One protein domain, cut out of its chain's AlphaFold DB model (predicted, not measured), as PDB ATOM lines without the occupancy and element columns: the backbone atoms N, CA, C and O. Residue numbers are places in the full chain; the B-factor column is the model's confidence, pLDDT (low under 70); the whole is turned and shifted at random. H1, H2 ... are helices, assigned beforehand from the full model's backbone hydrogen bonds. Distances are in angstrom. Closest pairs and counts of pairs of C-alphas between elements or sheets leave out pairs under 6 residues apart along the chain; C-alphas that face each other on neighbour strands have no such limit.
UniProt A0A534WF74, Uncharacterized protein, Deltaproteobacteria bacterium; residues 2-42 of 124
ATOM      1  N   ASP A   2     100.050  17.454 -30.302       71.38
ATOM      2  CA  ASP A   2      98.997  17.052 -31.237       71.38
ATOM      3  C   ASP A   2      98.046  16.049 -30.573       71.38
ATOM      4  O   ASP A   2      98.397  15.366 -29.608       71.38
ATOM      5  N   GLY A   3      96.793  16.040 -31.020       79.38
ATOM      6  CA  GLY A   3      95.708  15.228 -30.470       79.38
ATOM      7  C   GLY A   3      94.379  15.983 -30.454       79.38
ATOM      8  O   GLY A   3      94.363  17.217 -30.404       79.38
ATOM      9  N   SER A   4      93.273  15.236 -30.487       89.69
ATOM     10  CA  SER A   4      91.919  15.799 -30.438       89.69
ATOM     11  C   SER A   4      91.701  16.640 -29.173       89.69
ATOM     12  O   SER A   4      92.375  16.452 -28.154       89.69
ATOM     13  N   ALA A   5      90.731  17.557 -29.216       85.94
ATOM     14  CA  ALA A   5      90.348  18.351 -28.048       85.94
ATOM     15  C   ALA A   5      90.013  17.457 -26.837       85.94
ATOM     16  O   ALA A   5      90.507  17.704 -25.738       85.94
ATOM     17  N   ALA A   6      89.285  16.356 -27.054       87.44
ATOM     18  CA  ALA A   6      88.963  15.380 -26.013       87.44
ATOM     19  C   ALA A   6      90.219  14.771 -25.363       87.44
ATOM     20  O   ALA A   6      90.326  14.718 -24.139       87.44
ATOM     21  N   ALA A   7      91.218  14.385 -26.164       92.00
ATOM     22  CA  ALA A   7      92.466  13.833 -25.641       92.00
ATOM     23  C   ALA A   7      93.256  14.861 -24.812       92.00
ATOM     24  O   ALA A   7      93.879  14.506 -23.811       92.00
ATOM     25  N   LYS A   8      93.221  16.143 -25.200       93.75
ATOM     26  CA  LYS A   8      93.830  17.235 -24.424       93.75
ATOM     27  C   LYS A   8      93.130  17.429 -23.075       93.75
ATOM     28  O   LYS A   8      93.822  17.557 -22.070       93.75
ATOM     29  N   VAL A   9      91.793  17.397 -23.039       93.25
ATOM     30  CA  VAL A   9      91.005  17.504 -21.795       93.25
ATOM     31  C   VAL A   9      91.346  16.372 -20.829       93.25
ATOM     32  O   VAL A   9      91.636  16.640 -19.669       93.25
ATOM     33  N   VAL A  10      91.380  15.122 -21.307       92.44
ATOM     34  CA  VAL A  10      91.702  13.963 -20.456       92.44
ATOM     35  C   VAL A  10      93.114  14.070 -19.877       92.44
ATOM     36  O   VAL A  10      93.288  13.876 -18.678       92.44
ATOM     37  N   ARG A  11      94.117  14.438 -20.689       93.94
ATOM     38  CA  ARG A  11      95.504  14.594 -20.210       93.94
ATOM     39  C   ARG A  11      95.675  15.717 -19.194       93.94
ATOM     40  O   ARG A  11      96.478  15.583 -18.280       93.94
ATOM     41  N   ASN A  12      94.949  16.817 -19.369       94.94
ATOM     42  CA  ASN A  12      95.052  17.985 -18.498       94.94
ATOM     43  C   ASN A  12      94.063  17.947 -17.321       94.94
ATOM     44  O   ASN A  12      94.016  18.908 -16.554       94.94
ATOM     45  N   LYS A  13      93.274  16.871 -17.162       93.94
ATOM     46  CA  LYS A  13      92.350  16.694 -16.036       93.94
ATOM     47  C   LYS A  13      93.153  16.614 -14.727       93.94
ATOM     48  O   LYS A  13      93.894  15.649 -14.539       93.94
ATOM     49  N   PRO A  14      93.014  17.573 -13.791       96.12
ATOM     50  CA  PRO A  14      93.712  17.503 -12.510       96.12
ATOM     51  C   PRO A  14      93.253  16.286 -11.703       96.12
ATOM     52  O   PRO A  14      92.056  16.008 -11.653       96.12
ATOM     53  N   ALA A  15      94.165  15.624 -10.982       91.88
ATOM     54  CA  ALA A  15      93.828  14.445 -10.170       91.88
ATOM     55  C   ALA A  15      92.726  14.722  -9.127       91.88
ATOM     56  O   ALA A  15      91.923  13.853  -8.814       91.88
ATOM     57  N   ARG A  16      92.644  15.964  -8.630       89.75
ATOM     58  CA  ARG A  16      91.619  16.405  -7.671       89.75
ATOM     59  C   ARG A  16      90.236  16.649  -8.284       89.75
ATOM     60  O   ARG A  16      89.311  16.946  -7.526       89.75
ATOM     61  N   LEU A  17      90.089  16.618  -9.612       92.06
ATOM     62  CA  LEU A  17      88.808  16.798 -10.302       92.06
ATOM     63  C   LEU A  17      88.081  15.449 -10.375       92.06
ATOM     64  O   LEU A  17      88.087  14.760 -11.396       92.06
ATOM     65  N   VAL A  18      87.495  15.080  -9.246       90.88
ATOM     66  CA  VAL A  18      86.661  13.894  -9.056       90.88
ATOM     67  C   VAL A  18      85.242  14.326  -8.723       90.88
ATOM     68  O   VAL A  18      85.048  15.447  -8.227       90.88
ATOM     69  N   ASP A  19      84.295  13.431  -8.978       88.94
ATOM     70  CA  ASP A  19      82.909  13.593  -8.559       88.94
ATOM     71  C   ASP A  19      82.862  13.850  -7.048       88.94
ATOM     72  O   ASP A  19      83.682  13.337  -6.278       88.94
ATOM     73  N   ALA A  20      81.975  14.748  -6.640       90.75
ATOM     74  CA  ALA A  20      81.875  15.175  -5.258       90.75
ATOM     75  C   ALA A  20      80.470  15.678  -4.943       90.75
ATOM     76  O   ALA A  20      79.824  16.294  -5.791       90.75
ATOM     77  N   CYS A  21      80.052  15.488  -3.697       90.88
ATOM     78  CA  CYS A  21      78.904  16.184  -3.127       90.88
ATOM     79  C   CYS A  21      79.368  17.396  -2.325       90.88
ATOM     80  O   CYS A  21      80.509  17.450  -1.862       90.88
ATOM     81  N   PHE A  22      78.468  18.358  -2.150       92.00
ATOM     82  CA  PHE A  22      78.710  19.537  -1.333       92.00
ATOM     83  C   PHE A  22      77.665  19.617  -0.231       92.00
ATOM     84  O   PHE A  22      76.470  19.468  -0.487       92.00
ATOM     85  N   THR A  23      78.117  19.842   0.997       89.62
ATOM     86  CA  THR A  23      77.213  20.088   2.120       89.62
ATOM     87  C   THR A  23      76.578  21.474   2.003       89.62
ATOM     88  O   THR A  23      77.027  22.327   1.234       89.62
ATOM     89  N   VAL A  24      75.557  21.744   2.820       89.31
ATOM     90  CA  VAL A  24      74.948  23.083   2.916       89.31
ATOM     91  C   VAL A  24      75.940  24.165   3.362       89.31
ATOM     92  O   VAL A  24      75.754  25.333   3.035       89.31
ATOM     93  N   SER A  25      77.005  23.789   4.077       94.25
ATOM     94  CA  SER A  25      78.105  24.683   4.458       94.25
ATOM     95  C   SER A  25      79.197  24.794   3.384       94.25
ATOM     96  O   SER A  25      80.164  25.528   3.576       94.25
ATOM     97  N   GLY A  26      79.053  24.094   2.253       92.62
ATOM     98  CA  GLY A  26      79.999  24.102   1.135       92.62
ATOM     99  C   GLY A  26      81.179  23.138   1.286       92.62
ATOM    100  O   GLY A  26      82.112  23.191   0.484       92.62
ATOM    101  N   GLU A  27      81.163  22.249   2.281       93.44
ATOM    102  CA  GLU A  27      82.193  21.220   2.433       93.44
ATOM    103  C   GLU A  27      82.112  20.224   1.274       93.44
ATOM    104  O   GLU A  27      81.043  19.703   0.958       93.44
ATOM    105  N   ARG A  28      83.257  19.960   0.640       93.06
ATOM    106  CA  ARG A  28      83.359  19.049  -0.498       93.06
ATOM    107  C   ARG A  28      83.661  17.629  -0.030       93.06
ATOM    108  O   ARG A  28      84.737  17.373   0.505       93.06
ATOM    109  N   ILE A  29      82.777  16.698  -0.360       92.50
ATOM    110  CA  ILE A  29      82.903  15.271  -0.060       92.50
ATOM    111  C   ILE A  29      83.244  14.524  -1.344       92.50
ATOM    112  O   ILE A  29      82.450  14.518  -2.280       92.50
ATOM    113  N   THR A  30      84.413  13.883  -1.389       93.69
ATOM    114  CA  THR A  30      84.881  13.088  -2.543       93.69
ATOM    115  C   THR A  30      84.829  11.578  -2.314       93.69
ATOM    116  O   THR A  30      85.130  10.816  -3.226       93.69
ATOM    117  N   ASP A  31      84.509  11.128  -1.098       92.62
ATOM    118  CA  ASP A  31      84.240   9.712  -0.849       92.62
ATOM    119  C   ASP A  31      82.895   9.342  -1.479       92.62
ATOM    120  O   ASP A  31      81.856   9.882  -1.092       92.62
ATOM    121  N   GLN A  32      82.915   8.435  -2.455       88.38
ATOM    122  CA  GLN A  32      81.732   8.142  -3.262       88.38
ATOM    123  C   GLN A  32      80.628   7.453  -2.450       88.38
ATOM    124  O   GLN A  32      79.448   7.672  -2.716       88.38
ATOM    125  N   THR A  33      80.993   6.662  -1.437       91.44
ATOM    126  CA  THR A  33      80.028   5.996  -0.550       91.44
ATOM    127  C   THR A  33      79.259   7.025   0.276       91.44
ATOM    128  O   THR A  33      78.029   7.018   0.308       91.44
ATOM    129  N   THR A  34      79.980   7.961   0.893       91.44
ATOM    130  CA  THR A  34      79.409   9.045   1.700       91.44
ATOM    131  C   THR A  34      78.623  10.029   0.835       91.44
ATOM    132  O   THR A  34      77.518  10.430   1.191       91.44
ATOM    133  N   SER A  35      79.154  10.368  -0.341       87.69
ATOM    134  CA  SER A  35      78.496  11.205  -1.349       87.69
ATOM    135  C   SER A  35      77.158  10.611  -1.807       87.69
ATOM    136  O   SER A  35      76.151  11.322  -1.789       87.69
ATOM    137  N   ALA A  36      77.114   9.317  -2.139       87.25
ATOM    138  CA  ALA A  36      75.892   8.632  -2.558       87.25
ATOM    139  C   ALA A  36      74.846   8.537  -1.436       87.25
ATOM    140  O   ALA A  36      73.651   8.645  -1.701       87.25
ATOM    141  N   ALA A  37      75.284   8.362  -0.186       88.12
ATOM    142  CA  ALA A  37      74.391   8.358   0.970       88.12
ATOM    143  C   ALA A  37      73.815   9.753   1.270       88.12
ATOM    144  O   ALA A  37      72.656   9.870   1.662       88.12
ATOM    145  N   MET A  38      74.611  10.812   1.083       85.94
ATOM    146  CA  MET A  38      74.207  12.191   1.362       85.94
ATOM    147  C   MET A  38      73.336  12.801   0.257       85.94
ATOM    148  O   MET A  38      72.416  13.565   0.547       85.94
ATOM    149  N   CYS A  39      73.623  12.479  -1.004       82.62
ATOM    150  CA  CYS A  39      72.869  12.944  -2.165       82.62
ATOM    151  C   CYS A  39      72.339  11.739  -2.950       82.62
ATOM    152  O   CYS A  39      72.838  11.447  -4.042       82.62
ATOM    153  N   PRO A  40      71.350  11.015  -2.399       83.00
ATOM    154  CA  PRO A  40      70.778   9.868  -3.079       83.00
ATOM    155  C   PRO A  40      70.176  10.289  -4.421       83.00
ATOM    156  O   PRO A  40      69.468  11.291  -4.534       83.00
ATOM    157  N   VAL A  41      70.454   9.496  -5.454       81.69
ATOM    158  CA  VAL A  41      69.837   9.684  -6.767       81.69
ATOM    159  C   VAL A  41      68.373   9.277  -6.652       81.69
ATOM    160  O   VAL A  41      68.050   8.099  -6.501       81.69
ATOM    161  N   HIS A  42      67.480  10.258  -6.708       85.38
ATOM    162  CA  HIS A  42      66.044  10.019  -6.686       85.38
ATOM    163  C   HIS A  42      65.489   9.840  -8.099       85.38
ATOM    164  O   HIS A  42      65.922  10.490  -9.051       85.38
TER     165      HIS A  42
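What this domain is: This is residues 2 to 42 of the 124 residues of an uncharacterized protein of Deltaproteobacteria bacterium (UniProt A0A534WF74). There is little regular structure here: starting from the first printed residue, you meet an arm, residues 2 to 15, that sticks out with H1 in it, and then a small head where residues 21 to 22 and 28 to 29 pair across a loop and H2 follows. The 41 printed residues hold two named helices, H1 then H2, and no named strand; the class is all helix, with only 15 residues in named elements. The whole is extended, with a radius of gyration of the C-alphas of 14.3 A, and elongated, spanning 41 by 22 by 14 A.

How they stand to each other: Look first at H1, residues 5 to 12, within residues 2 to 15, which stand free. H2, residues 32 to 38, is apart from H1. Between them, residues 21 to 22 pair antiparallel with residues 28 to 29. In H1 and H2 every O i to N i+4 pair is within hydrogen-bond range.

Where its parts are: Find C-alpha 5 at (90.348, 18.351, -28.048); from there H1 runs 10.7 A to C-alpha 12. H2 runs 9.7 A from C-alpha 32 to C-alpha 38 at (74.207, 12.191, 1.362).

The domain as a whole: The C-alphas of Asp 2 and Val 24 are the two farthest apart, at 42.2 A. The link from H1 to H2, 19 residues, is long. The printed part has no cut, and no printed residue is under 70 in pLDDT.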